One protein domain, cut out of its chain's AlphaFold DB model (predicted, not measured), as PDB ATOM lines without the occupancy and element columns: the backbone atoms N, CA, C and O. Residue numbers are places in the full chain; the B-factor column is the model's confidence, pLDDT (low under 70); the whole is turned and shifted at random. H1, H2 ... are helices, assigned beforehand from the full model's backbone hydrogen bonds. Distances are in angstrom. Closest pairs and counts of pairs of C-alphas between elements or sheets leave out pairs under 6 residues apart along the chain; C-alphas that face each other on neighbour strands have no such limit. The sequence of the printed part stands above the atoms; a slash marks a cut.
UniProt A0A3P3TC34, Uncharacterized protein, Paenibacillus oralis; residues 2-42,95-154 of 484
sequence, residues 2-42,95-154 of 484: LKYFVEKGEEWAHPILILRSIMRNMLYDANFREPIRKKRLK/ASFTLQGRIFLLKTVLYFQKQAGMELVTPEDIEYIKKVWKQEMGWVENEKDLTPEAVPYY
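AT A GLANCE: This is residues 2 to 42 and 95 to 154 of the 484 residues of an uncharacterized protein of Paenibacillus oralis (UniProt A0A3P3TC34). Three long helices, H2, H4 and H5, lie side by side in a row with H4 in the middle, each running opposite to the one before, though H5 is only loosely joined to H4. Short H1 folds back on residues 13 to 17 of H2 at one end of the helices' long axis, H3 lies away from the other helices beyond the opposite end of that axis, past residue 26 where H2 ends, and the unnamed tail, residues 138 to 154, passes over one face of the row. The printed part has 101 residues with five named helices, H1 to H5 in order, no named strand, and is all helix. It is only just loose, close to compact, with a radius of gyration of the C-alphas of 15.6 A, and elongated, spanning 51 by 30 by 21 A.

IN THESE COORDINATES: H1, residues 2 to 7, begins at C-alpha 2 (72.903, 92.469, 130.141) and is 8.8 A long. H2, residues 13 to 26, measures 19.9 A. H3, residues 38 to 42, measures 6.5 A. H4, residues 99 to 116, is the longest, 25.5 A. H5, residues 123 to 137, measures 20.5 A and ends at C-alpha 137 (101.357, 110.922, 129.514).

HOW THE PARTS SIT: H1 and H2 form a helical hairpin at a steep tilt of 40 degrees, opposite ways; H2 touches H1 with residues 13 to 17 alone, the closest C-alphas, Val 6 and Ala 13, being 5.5 A apart. H2 and H4 touch at a shallow tilt of 11 degrees, opposite ways; their closest C-alphas, Pro 15 and Phe 112, are 5.5 A apart. H4 and H5 are close but not clearly touching, their closest C-alphas, Leu 99 and Met 137, 6.8 A apart; the tilt is shallow, 12 degrees, opposite ways. H3 touches no helix. In H1, H2, H3, H4 and H5 every O i to N i+4 pair is within hydrogen-bond range.

THE WHOLE: The C-alphas farthest apart, Gly 9 and Lys 42, are 51.8 A apart. Residues 43 to 94 are not printed; C-alphas 42 and 95 are 15.6 A apart across the cut. The link from H2 to H3 is long. Mean pLDDT of the printed part is 80.5, and residues 35 to 42, 95 to 96 and 135 to 138 are under 70.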
ATOM      1  N   LEU A   2      73.247  91.403 129.161       79.44
ATOM      2  CA  LEU A   2      72.903  92.469 130.141       79.44
ATOM      3  C   LEU A   2      71.431  92.934 130.101       79.44
ATOM      4  O   LEU A   2      70.822  93.095 131.147       79.44
ATOM      5  N   LYS A   3      70.826  93.062 128.909       80.12
ATOM      6  CA  LYS A   3      69.387  93.377 128.773       80.12
ATOM      7  C   LYS A   3      68.472  92.356 129.461       80.12
ATOM      8  O   LYS A   3      67.477  92.745 130.045       80.12
ATOM      9  N   TYR A   4      68.858  91.082 129.452       85.19
ATOM     10  CA  TYR A   4      68.102  90.010 130.102       85.19
ATOM     11  C   TYR A   4      68.098  90.157 131.631       85.19
ATOM     12  O   TYR A   4      67.073  89.941 132.261       85.19
ATOM     13  N   PHE A   5      69.220  90.569 132.229       85.06
ATOM     14  CA  PHE A   5      69.295  90.834 133.670       85.06
ATOM     15  C   PHE A   5      68.531  92.104 134.068       85.06
ATOM     16  O   PHE A   5      67.872  92.126 135.103       85.06
ATOM     17  N   VAL A   6      68.525  93.120 133.198       83.00
ATOM     18  CA  VAL A   6      67.671  94.307 133.371       83.00
ATOM     19  C   VAL A   6      66.185  93.933 133.312       83.00
ATOM     20  O   VAL A   6      65.417  94.360 134.164       83.00
ATOM     21  N   GLU A   7      65.777  93.098 132.353       87.12
ATOM     22  CA  GLU A   7      64.393  92.608 132.222       87.12
ATOM     23  C   GLU A   7      63.951  91.744 133.414       87.12
ATOM     24  O   GLU A   7      62.767  91.701 133.740       87.12
ATOM     25  N   LYS A   8      64.899  91.098 134.100       86.88
ATOM     26  CA  LYS A   8      64.669  90.364 135.352       86.88
ATOM     27  C   LYS A   8      64.613  91.241 136.605       86.88
ATOM     28  O   LYS A   8      64.324  90.716 137.676       86.88
ATOM     29  N   GLY A   9      64.867  92.544 136.485       83.88
ATOM     30  CA  GLY A   9      64.837  93.481 137.608       83.88
ATOM     31  C   GLY A   9      66.080  93.439 138.500       83.88
ATOM     32  O   GLY A   9      66.007  93.865 139.647       83.88
ATOM     33  N   GLU A  10      67.217  92.936 138.010       87.00
ATOM     34  CA  GLU A  10      68.461  92.960 138.784       87.00
ATOM     35  C   GLU A  10      69.068  94.373 138.798       87.00
ATOM     36  O   GLU A  10      69.483  94.901 137.762       87.00
ATOM     37  N   GLU A  11      69.135  94.991 139.982       84.81
ATOM     38  CA  GLU A  11      69.508  96.405 140.149       84.81
ATOM     39  C   GLU A  11      70.937  96.723 139.679       84.81
ATOM     40  O   GLU A  11      71.172  97.784 139.098       84.81
ATOM     41  N   TRP A  12      71.882  95.788 139.835       87.56
ATOM     42  CA  TRP A  12      73.273  95.963 139.396       87.56
ATOM     43  C   TRP A  12      73.411  96.029 137.867       87.56
ATOM     44  O   TRP A  12      74.334  96.657 137.346       87.56
ATOM     45  N   ALA A  13      72.498  95.403 137.115       87.50
ATOM     46  CA  ALA A  13      72.629  95.252 135.668       87.50
ATOM     47  C   ALA A  13      72.363  96.561 134.911       87.50
ATOM     48  O   ALA A  13      72.919  96.778 133.828       87.50
ATOM     49  N   HIS A  14      71.531  97.445 135.472       88.50
ATOM     50  CA  HIS A  14      71.159  98.706 134.834       88.50
ATOM     51  C   HIS A  14      72.335  99.706 134.759       88.50
ATOM     52  O   HIS A  14      72.672 100.113 133.641       88.50
ATOM     53  N   PRO A  15      73.050 100.018 135.863       88.94
ATOM     54  CA  PRO A  15      74.293 100.800 135.839       88.94
ATOM     55  C   PRO A  15      75.332 100.273 134.838       88.94
ATOM     56  O   PRO A  15      75.915 101.032 134.064       88.94
ATOM     57  N   ILE A  16      75.529  98.952 134.792       88.69
ATOM     58  CA  ILE A  16      76.533  98.318 133.927       88.69
ATOM     59  C   ILE A  16      76.153  98.390 132.448       88.69
ATOM     60  O   ILE A  16      77.016  98.558 131.583       88.69
ATOM     61  N   LEU A  17      74.862  98.296 132.125       88.25
ATOM     62  CA  LEU A  17      74.392  98.471 130.754       88.25
ATOM     63  C   LEU A  17      74.633  99.902 130.250       88.25
ATOM     64  O   LEU A  17      75.026 100.081 129.090       88.25
ATOM     65  N   ILE A  18      74.433 100.904 131.112       87.44
ATOM     66  CA  ILE A  18      74.726 102.308 130.801       87.44
ATOM     67  C   ILE A  18      76.231 102.486 130.585       87.44
ATOM     68  O   ILE A  18      76.631 102.976 129.527       87.44
ATOM     69  N   LEU A  19      77.061 101.996 131.514       88.19
ATOM     70  CA  LEU A  19      78.521 102.031 131.402       88.19
ATOM     71  C   LEU A  19      79.003 101.415 130.081       88.19
ATOM     72  O   LEU A  19      79.752 102.046 129.337       88.19
ATOM     73  N   ARG A  20      78.522 100.214 129.736       87.31
ATOM     74  CA  ARG A  20      78.869  99.544 128.473       87.31
ATOM     75  C   ARG A  20      78.498 100.386 127.252       87.31
ATOM     76  O   ARG A  20      79.241 100.399 126.269       87.31
ATOM     77  N   SER A  21      77.345 101.048 127.290       85.00
ATOM     78  CA  SER A  21      76.876 101.889 126.185       85.00
ATOM     79  C   SER A  21      77.763 103.124 126.021       85.00
ATOM     80  O   SER A  21      78.175 103.422 124.903       85.00
ATOM     81  N   ILE A  22      78.139 103.771 127.130       85.19
ATOM     82  CA  ILE A  22      79.087 104.894 127.132       85.19
ATOM     83  C   ILE A  22      80.441 104.448 126.577       85.19
ATOM     84  O   ILE A  22      80.934 105.057 125.633       85.19
ATOM     85  N   MET A  23      81.011 103.353 127.092       83.56
ATOM     86  CA  MET A  23      82.306 102.837 126.630       83.56
ATOM     87  C   MET A  23      82.305 102.542 125.129       83.56
ATOM     88  O   MET A  23      83.254 102.891 124.434       83.56
ATOM     89  N   ARG A  24      81.228 101.933 124.612       81.12
ATOM     90  CA  ARG A  24      81.091 101.639 123.181       81.12
ATOM     91  C   ARG A  24      81.014 102.912 122.338       81.12
ATOM     92  O   ARG A  24      81.652 102.961 121.294       81.12
ATOM     93  N   ASN A  25      80.255 103.915 122.772       75.94
ATOM     94  CA  ASN A  25      80.137 105.177 122.040       75.94
ATOM     95  C   ASN A  25      81.467 105.946 122.043       75.94
ATOM     96  O   ASN A  25      81.895 106.458 121.013       75.94
ATOM     97  N   MET A  26      82.180 105.919 123.172       80.00
ATOM     98  CA  MET A  26      83.484 106.560 123.330       80.00
ATOM     99  C   MET A  26      84.560 105.974 122.404       80.00
ATOM    100  O   MET A  26      85.525 106.663 122.079       80.00
ATOM    101  N   LEU A  27      84.409 104.722 121.944       75.06
ATOM    102  CA  LEU A  27      85.381 104.097 121.040       75.06
ATOM    103  C   LEU A  27      85.573 104.892 119.744       75.06
ATOM    104  O   LEU A  27      86.691 104.927 119.234       75.06
ATOM    105  N   TYR A  28      84.530 105.538 119.235       72.75
ATOM    106  CA  TYR A  28      84.575 106.260 117.960       72.75
ATOM    107  C   TYR A  28      84.504 107.779 118.132       72.75
ATOM    108  O   TYR A  28      84.474 108.514 117.151       72.75
ATOM    109  N   ASP A  29      84.505 108.253 119.375       81.31
ATOM    110  CA  ASP A  29      84.367 109.666 119.692       81.31
ATOM    111  C   ASP A  29      85.701 110.399 119.534       81.31
ATOM    112  O   ASP A  29      86.631 110.234 120.330       81.31
ATOM    113  N   ALA A  30      85.783 111.243 118.509       79.38
ATOM    114  CA  ALA A  30      86.966 112.022 118.181       79.38
ATOM    115  C   ALA A  30      87.440 112.891 119.358       79.38
ATOM    116  O   ALA A  30      88.642 113.110 119.508       79.38
ATOM    117  N   ASN A  31      86.531 113.326 120.239       82.31
ATOM    118  CA  ASN A  31      86.867 114.167 121.392       82.31
ATOM    119  C   ASN A  31      87.778 113.461 122.405       82.31
ATOM    120  O   ASN A  31      88.526 114.125 123.122       82.31
ATOM    121  N   PHE A  32      87.766 112.128 122.448       81.50
ATOM    122  CA  PHE A  32      88.586 111.338 123.369       81.50
ATOM    123  C   PHE A  32      89.801 110.699 122.703       81.50
ATOM    124  O   PHE A  32      90.579 110.018 123.375       81.50
ATOM    125  N   ARG A  33      90.000 110.938 121.408       78.81
ATOM    126  CA  ARG A  33      90.968 110.247 120.560       78.81
ATOM    127  C   ARG A  33      92.147 111.155 120.205       78.81
ATOM    128  O   ARG A  33      91.994 112.354 119.988       78.81
ATOM    129  N   GLU A  34      93.347 110.577 120.167       72.88
ATOM    130  CA  GLU A  34      94.532 111.268 119.651       72.88
ATOM    131  C   GLU A  34      94.471 111.403 118.114       72.88
ATOM    132  O   GLU A  34      94.058 110.464 117.431       72.88
ATOM    133  N   PRO A  35      94.911 112.532 117.533       62.66
ATOM    134  CA  PRO A  35      94.907 112.733 116.086       62.66
ATOM    135  C   PRO A  35      95.879 111.783 115.370       62.66
ATOM    136  O   PRO A  35      96.981 111.489 115.845       62.66
ATOM    137  N   ILE A  36      95.479 111.313 114.186       57.81
ATOM    138  CA  ILE A  36      96.276 110.420 113.344       57.81
ATOM    139  C   ILE A  36      97.411 111.221 112.686       57.81
ATOM    140  O   ILE A  36      97.186 112.223 112.012       57.81
ATOM    141  N   ARG A  37      98.657 110.773 112.869       55.53
ATOM    142  CA  ARG A  37      99.860 111.441 112.340       55.53
ATOM    143  C   ARG A  37     100.108 111.083 110.863       55.53
ATOM    144  O   ARG A  37     100.093 109.908 110.501       55.53
ATOM    145  N   LYS A  38     100.407 112.051 109.986       48.16
ATOM    146  CA  LYS A  38     100.609 111.793 108.536       48.16
ATOM    147  C   LYS A  38     101.903 111.030 108.224       48.16
ATOM    148  O   LYS A  38     101.898 110.162 107.352       48.16
ATOM    149  N   LYS A  39     102.994 111.272 108.966       44.31
ATOM    150  CA  LYS A  39     104.202 110.415 108.910       44.31
ATOM    151  C   LYS A  39     103.907 108.960 109.307       44.31
ATOM    152  O   LYS A  39     104.607 108.056 108.862       44.31
ATOM    153  N   ARG A  40     102.869 108.738 110.122       44.66
ATOM    154  CA  ARG A  40     102.410 107.419 110.582       44.66
ATOM    155  C   ARG A  40     101.576 106.708 109.516       44.66
ATOM    156  O   ARG A  40     101.830 105.536 109.292       44.66
ATOM    157  N   LEU A  41     100.702 107.422 108.795       44.88
ATOM    158  CA  LEU A  41     100.000 106.911 107.601       44.88
ATOM    159  C   LEU A  41     100.980 106.442 106.513       44.88
ATOM    160  O   LEU A  41     100.861 105.326 106.036       44.88
ATOM    161  N   LYS A  42     102.020 107.230 106.198       42.28
ATOM    162  CA  LYS A  42     103.050 106.818 105.221       42.28
ATOM    163  C   LYS A  42     103.902 105.625 105.674       42.28
ATOM    164  O   LYS A  42     104.386 104.891 104.822       42.28
ATOM    165  N   ALA A  95      94.349 105.802 117.071       50.03
ATOM    166  CA  ALA A  95      94.067 106.917 117.977       50.03
ATOM    167  C   ALA A  95      93.903 106.486 119.453       50.03
ATOM    168  O   ALA A  95      92.789 106.310 119.955       50.03
ATOM    169  N   SER A  96      95.014 106.276 120.165       67.19
ATOM    170  CA  SER A  96      94.969 105.986 121.604       67.19
ATOM    171  C   SER A  96      94.070 106.990 122.329       67.19
ATOM    172  O   SER A  96      93.995 108.157 121.930       67.19
ATOM    173  N   PHE A  97      93.382 106.551 123.385       77.69
ATOM    174  CA  PHE A  97      92.638 107.494 124.212       77.69
ATOM    175  C   PHE A  97      93.582 108.568 124.743       77.69
ATOM    176  O   PHE A  97      94.656 108.259 125.273       77.69
ATOM    177  N   THR A  98      93.147 109.814 124.597       80.00
ATOM    178  CA  THR A  98      93.733 110.979 125.259       80.00
ATOM    179  C   THR A  98      93.733 110.770 126.771       80.00
ATOM    180  O   THR A  98      92.934 109.986 127.296       80.00
ATOM    181  N   LEU A  99      94.595 111.484 127.497       81.94
ATOM    182  CA  LEU A  99      94.600 111.427 128.961       81.94
ATOM    183  C   LEU A  99      93.212 111.768 129.529       81.94
ATOM    184  O   LEU A  99      92.722 111.066 130.407       81.94
ATOM    185  N   GLN A 100      92.534 112.764 128.949       82.56
ATOM    186  CA  GLN A 100      91.166 113.138 129.308       82.56
ATOM    187  C   GLN A 100      90.176 111.986 129.101       82.56
ATOM    188  O   GLN A 100      89.346 111.739 129.969       82.56
ATOM    189  N   GLY A 101      90.278 111.250 127.990       85.75
ATOM    190  CA  GLY A 101      89.438 110.076 127.738       85.75
ATOM    191  C   GLY A 101      89.690 108.934 128.715       85.75
ATOM    192  O   GLY A 101      88.744 108.287 129.162       85.75
ATOM    193  N   ARG A 102      90.949 108.715 129.106       86.81
ATOM    194  CA  ARG A 102      91.302 107.712 130.121       86.81
ATOM    195  C   ARG A 102      90.776 108.105 131.510       86.81
ATOM    196  O   ARG A 102      90.186 107.261 132.179       86.81
ATOM    197  N   ILE A 103      90.922 109.375 131.904       88.06
ATOM    198  CA  ILE A 103      90.373 109.925 133.159       88.06
ATOM    199  C   ILE A 103      88.849 109.816 133.169       88.06
ATOM    200  O   ILE A 103      88.278 109.300 134.126       88.06
ATOM    201  N   PHE A 104      88.191 110.245 132.088       88.94
ATOM    202  CA  PHE A 104      86.742 110.137 131.931       88.94
ATOM    203  C   PHE A 104      86.270 108.691 132.115       88.94
ATOM    204  O   PHE A 104      85.337 108.439 132.878       88.94
ATOM    205  N   LEU A 105      86.935 107.734 131.461       89.56
ATOM    206  CA  LEU A 105      86.579 106.322 131.551       89.56
ATOM    207  C   LEU A 105      86.758 105.788 132.967       89.56
ATOM    208  O   LEU A 105      85.838 105.157 133.479       89.56
ATOM    209  N   LEU A 106      87.887 106.077 133.618       90.69
ATOM    210  CA  LEU A 106      88.122 105.633 134.988       90.69
ATOM    211  C   LEU A 106      87.069 106.210 135.941       90.69
ATOM    212  O   LEU A 106      86.421 105.445 136.646       90.69
ATOM    213  N   LYS A 107      86.811 107.523 135.906       91.31
ATOM    214  CA  LYS A 107      85.759 108.159 136.721       91.31
ATOM    215  C   LYS A 107      84.394 107.514 136.515       91.31
ATOM    216  O   LYS A 107      83.701 107.203 137.482       91.31
ATOM    217  N   THR A 108      84.036 107.282 135.255       90.00
ATOM    218  CA  THR A 108      82.753 106.691 134.870       90.00
ATOM    219  C   THR A 108      82.637 105.253 135.374       90.00
ATOM    220  O   THR A 108      81.611 104.878 135.938       90.00
ATOM    221  N   VAL A 109      83.701 104.453 135.247       91.19
ATOM    222  CA  VAL A 109      83.752 103.085 135.782       91.19
ATOM    223  C   VAL A 109      83.629 103.098 137.305       91.19
ATOM    224  O   VAL A 109      82.774 102.397 137.840       91.19
ATOM    225  N   LEU A 110      84.402 103.935 138.006       92.31
ATOM    226  CA  LEU A 110      84.343 104.044 139.466       92.31
ATOM    227  C   LEU A 110      82.958 104.502 139.962       92.31
ATOM    228  O   LEU A 110      82.493 104.071 141.018       92.31
ATOM    229  N   TYR A 111      82.277 105.369 139.210       92.75
ATOM    230  CA  TYR A 111      80.921 105.808 139.533       92.75
ATOM    231  C   TYR A 111      79.902 104.671 139.380       92.75
ATOM    232  O   TYR A 111      79.159 104.373 140.317       92.75
ATOM    233  N   PHE A 112      79.887 103.997 138.224       91.00
ATOM    234  CA  PHE A 112      78.917 102.932 137.958       91.00
ATOM    235  C   PHE A 112      79.194 101.654 138.752       91.00
ATOM    236  O   PHE A 112      78.240 100.975 139.121       91.00
ATOM    237  N   GLN A 113      80.450 101.347 139.088       92.44
ATOM    238  CA  GLN A 113      80.767 100.223 139.976       92.44
ATOM    239  C   GLN A 113      80.180 100.460 141.381       92.44
ATOM    240  O   GLN A 113      79.563  99.568 141.960       92.44
ATOM    241  N   LYS A 114      80.260 101.705 141.886       90.62
ATOM    242  CA  LYS A 114      79.670 102.101 143.172       90.62
ATOM    243  C   LYS A 114      78.142 102.016 143.141       90.62
ATOM    244  O   LYS A 114      77.551 101.579 144.121       90.62
ATOM    245  N   GLN A 115      77.510 102.412 142.034       90.25
ATOM    246  CA  GLN A 115      76.059 102.260 141.859       90.25
ATOM    247  C   GLN A 115      75.622 100.798 141.754       90.25
ATOM    248  O   GLN A 115      74.577 100.440 142.282       90.25
ATOM    249  N   ALA A 116      76.407  99.964 141.071       88.94
ATOM    250  CA  ALA A 116      76.109  98.548 140.905       88.94
ATOM    251  C   ALA A 116      76.410  97.716 142.163       88.94
ATOM    252  O   ALA A 116      75.986  96.566 142.231       88.94
ATOM    253  N   GLY A 117      77.162  98.262 143.129       88.50
ATOM    254  CA  GLY A 117      77.638  97.515 144.296       88.50
ATOM    255  C   GLY A 117      78.627  96.404 143.932       88.50
ATOM    256  O   GLY A 117      78.695  95.397 144.628       88.50
ATOM    257  N   MET A 118      79.365  96.565 142.828       87.94
ATOM    258  CA  MET A 118      80.322  95.579 142.322       87.94
ATOM    259  C   MET A 118      81.700  96.210 142.173       87.94
ATOM    260  O   MET A 118      81.812  97.390 141.853       87.94
ATOM    261  N   GLU A 119      82.746  95.416 142.362       88.88
ATOM    262  CA  GLU A 119      84.122  95.837 142.123       88.88
ATOM    263  C   GLU A 119      84.528  95.439 140.700       88.88
ATOM    264  O   GLU A 119      84.562  94.259 140.359       88.88
ATOM    265  N   LEU A 120      84.766  96.440 139.848       86.62
ATOM    266  CA  LEU A 120      85.249  96.244 138.476       86.62
ATOM    267  C   LEU A 120      86.726  96.605 138.336       86.62
ATOM    268  O   LEU A 120      87.413  96.034 137.494       86.62
ATOM    269  N   VAL A 121      87.178  97.590 139.113       88.31
ATOM    270  CA  VAL A 121      88.555  98.083 139.127       88.31
ATOM    271  C   VAL A 121      89.022  98.073 140.570       88.31
ATOM    272  O   VAL A 121      88.449  98.774 141.410       88.31
ATOM    273  N   THR A 122      90.053  97.281 140.837       89.44
ATOM    274  CA  THR A 122      90.607  97.113 142.180       89.44
ATOM    275  C   THR A 122      91.523  98.285 142.557       89.44
ATOM    276  O   THR A 122      91.986  99.030 141.684       89.44
ATOM    277  N   PRO A 123      91.843  98.479 143.850       88.69
ATOM    278  CA  PRO A 123      92.843  99.463 144.266       88.69
ATOM    279  C   PRO A 123      94.219  99.246 143.614       88.69
ATOM    280  O   PRO A 123      94.885 100.219 143.260       88.69
ATOM    281  N   GLU A 124      94.612  97.987 143.397       88.31
ATOM    282  CA  GLU A 124      95.863  97.616 142.720       88.31
ATOM    283  C   GLU A 124      95.860  98.077 141.253       88.31
ATOM    284  O   GLU A 124      96.841  98.655 140.772       88.31
ATOM    285  N   ASP A 125      94.726  97.920 140.561       87.00
ATOM    286  CA  ASP A 125      94.550  98.417 139.195       87.00
ATOM    287  C   ASP A 125      94.674  99.943 139.137       87.00
ATOM    288  O   ASP A 125      95.294 100.484 138.219       87.00
ATOM    289  N   ILE A 126      94.124 100.661 140.124       87.94
ATOM    290  CA  ILE A 126      94.233 102.125 140.197       87.94
ATOM    291  C   ILE A 126      95.702 102.541 140.329       87.94
ATOM    292  O   ILE A 126      96.140 103.456 139.626       87.94
ATOM    293  N   GLU A 127      96.487 101.883 141.183       85.94
ATOM    294  CA  GLU A 127      97.921 102.170 141.320       85.94
ATOM    295  C   GLU A 127      98.698 101.892 140.029       85.94
ATOM    296  O   GLU A 127      99.538 102.704 139.613       85.94
ATOM    297  N   TYR A 128      98.380 100.791 139.347       81.12
ATOM    298  CA  TYR A 128      98.963 100.484 138.047       81.12
ATOM    299  C   TYR A 128      98.610 101.550 136.999       81.12
ATOM    300  O   TYR A 128      99.500 102.069 136.318       81.12
ATOM    301  N   ILE A 129      97.340 101.956 136.917       83.38
ATOM    302  CA  ILE A 129      96.868 103.004 136.003       83.38
ATOM    303  C   ILE A 129      97.598 104.326 136.269       83.38
ATOM    304  O   ILE A 129      98.103 104.944 135.329       83.38
ATOM    305  N   LYS A 130      97.731 104.732 137.540       83.44
ATOM    306  CA  LYS A 130      98.499 105.923 137.940       83.44
ATOM    307  C   LYS A 130      99.937 105.857 137.431       83.44
ATOM    308  O   LYS A 130     100.442 106.834 136.875       83.44
ATOM    309  N   LYS A 131     100.608 104.714 137.611       76.12
ATOM    310  CA  LYS A 131     101.987 104.501 137.154       76.12
ATOM    311  C   LYS A 131     102.099 104.637 135.636       76.12
ATOM    312  O   LYS A 131     102.985 105.349 135.163       76.12
ATOM    313  N   VAL A 132     101.189 104.016 134.885       75.44
ATOM    314  CA  VAL A 132     101.157 104.101 133.417       75.44
ATOM    315  C   VAL A 132     100.910 105.539 132.957       75.44
ATOM    316  O   VAL A 132     101.631 106.036 132.099       75.44
ATOM    317  N   TRP A 133      99.955 106.260 133.554       80.50
ATOM    318  CA  TRP A 133      99.672 107.652 133.180       80.50
ATOM    319  C   TRP A 133     100.836 108.600 133.488       80.50
ATOM    320  O   TRP A 133     101.125 109.484 132.678       80.50
ATOM    321  N   LYS A 134     101.543 108.400 134.610       76.50
ATOM    322  CA  LYS A 134     102.776 109.141 134.931       76.50
ATOM    323  C   LYS A 134     103.864 108.903 133.877       76.50
ATOM    324  O   LYS A 134     104.508 109.854 133.447       76.50
ATOM    325  N   GLN A 135     104.061 107.651 133.456       65.50
ATOM    326  CA  GLN A 135     105.123 107.265 132.519       65.50
ATOM    327  C   GLN A 135     104.834 107.660 131.066       65.50
ATOM    328  O   GLN A 135     105.720 108.179 130.393       65.50
ATOM    329  N   GLU A 136     103.619 107.406 130.577       67.31
ATOM    330  CA  GLU A 136     103.260 107.616 129.168       67.31
ATOM    331  C   GLU A 136     102.835 109.054 128.867       67.31
ATOM    332  O   GLU A 136     103.146 109.577 127.799       67.31
ATOM    333  N   MET A 137     102.100 109.685 129.788       67.31
ATOM    334  CA  MET A 137     101.357 110.922 129.514       67.31
ATOM    335  C   MET A 137     101.812 112.099 130.383       67.31
ATOM    336  O   MET A 137     101.253 113.188 130.269       67.31
ATOM    337  N   GLY A 138     102.791 111.889 131.272       66.12
ATOM    338  CA  GLY A 138     103.260 112.911 132.208       66.12
ATOM    339  C   GLY A 138     102.181 113.374 133.193       66.12
ATOM    340  O   GLY A 138     102.201 114.527 133.615       66.12
ATOM    341  N   TRP A 139     101.213 112.509 133.525       77.62
ATOM    342  CA  TRP A 139     100.135 112.853 134.456       77.62
ATOM    343  C   TRP A 139     100.692 113.219 135.836       77.62
ATOM    344  O   TRP A 139     101.530 112.507 136.393       77.62
ATOM    345  N   VAL A 140     100.195 114.323 136.392       77.62
ATOM    346  CA  VAL A 140     100.491 114.767 137.756       77.62
ATOM    347  C   VAL A 140      99.384 114.262 138.665       77.62
ATOM    348  O   VAL A 140      98.207 114.401 138.350       77.62
ATOM    349  N   GLU A 141      99.765 113.667 139.791       79.81
ATOM    350  CA  GLU A 141      98.807 113.033 140.686       79.81
ATOM    351  C   GLU A 141      97.802 114.047 141.240       79.81
ATOM    352  O   GLU A 141      98.168 115.041 141.864       79.81
ATOM    353  N   ASN A 142      96.524 113.782 140.978       80.06
ATOM    354  CA  ASN A 142      95.411 114.640 141.344       80.06
ATOM    355  C   ASN A 142      94.241 113.769 141.803       80.06
ATOM    356  O   ASN A 142      93.688 112.988 141.029       80.06
ATOM    357  N   GLU A 143      93.838 113.920 143.062       80.88
ATOM    358  CA  GLU A 143      92.730 113.146 143.632       80.88
ATOM    359  C   GLU A 143      91.405 113.419 142.916       80.88
ATOM    360  O   GLU A 143      90.596 112.505 142.760       80.88
ATOM    361  N   LYS A 144      91.207 114.638 142.392       84.25
ATOM    362  CA  LYS A 144      89.998 114.993 141.633       84.25
ATOM    363  C   LYS A 144      89.851 114.197 140.343       84.25
ATOM    364  O   LYS A 144      88.741 114.088 139.838       84.25
ATOM    365  N   ASP A 145      90.932 113.648 139.792       83.12
ATOM    366  CA  ASP A 145      90.861 112.825 138.579       83.12
ATOM    367  C   ASP A 145      90.358 111.405 138.878       83.12
ATOM    368  O   ASP A 145      89.944 110.693 137.968       83.12
ATOM    369  N   LEU A 146      90.342 111.015 140.156       85.94
ATOM    370  CA  LEU A 146      89.995 109.677 140.633       85.94
ATOM    371  C   LEU A 146      88.683 109.650 141.426       85.94
ATOM    372  O   LEU A 146      88.229 108.581 141.829       85.94
ATOM    373  N   THR A 147      88.057 110.806 141.663       85.69
ATOM    374  CA  THR A 147      86.779 110.875 142.376       85.69
ATOM    375  C   THR A 147      85.659 110.239 141.543       85.69
ATOM    376  O   THR A 147      85.439 110.677 140.410       85.69
ATOM    377  N   PRO A 148      84.915 109.252 142.084       86.00
ATOM    378  CA  PRO A 148      83.772 108.652 141.401       86.00
ATOM    379  C   PRO A 148      82.641 109.676 141.246       86.00
ATOM    380  O   PRO A 148      81.912 109.961 142.198       86.00
ATOM    381  N   GLU A 149      82.483 110.229 140.048       85.31
ATOM    382  CA  GLU A 149      81.459 111.227 139.733       85.31
ATOM    383  C   GLU A 149      80.740 110.894 138.422       85.31
ATOM    384  O   GLU A 149      81.317 110.303 137.506       85.31
ATOM    385  N   ALA A 150      79.467 111.284 138.328       79.75
ATOM    386  CA  ALA A 150      78.704 111.171 137.093       79.75
ATOM    387  C   ALA A 150      79.175 112.248 136.115       79.75
ATOM    388  O   ALA A 150      78.738 113.396 136.192       79.75
ATOM    389  N   VAL A 151      80.062 111.883 135.190       81.94
ATOM    390  CA  VAL A 151      80.471 112.799 134.125       81.94
ATOM    391  C   VAL A 151      79.452 112.708 132.982       81.94
ATOM    392  O   VAL A 151      79.237 111.618 132.446       81.94
ATOM    393  N   PRO A 152      78.792 113.814 132.596       80.50
ATOM    394  CA  PRO A 152      77.810 113.786 131.522       80.50
ATOM    395  C   PRO A 152      78.481 113.448 130.184       80.50
ATOM    396  O   PRO A 152      79.454 114.081 129.780       80.50
ATOM    397  N   TYR A 153      77.937 112.445 129.491       84.38
ATOM    398  CA  TYR A 153      78.353 112.058 128.146       84.38
ATOM    399  C   TYR A 153      77.354 112.601 127.123       84.38
ATOM    400  O   TYR A 153      76.203 112.168 127.083       84.38
ATOM    401  N   TYR A 154      77.790 113.547 126.293       80.56
ATOM    402  CA  TYR A 154      76.915 114.286 125.377       80.56
ATOM    403  C   TYR A 154      76.749 113.632 123.997       80.56
ATOM    404  O   TYR A 154      76.174 114.244 123.104       80.56
TER     405      TYR A 154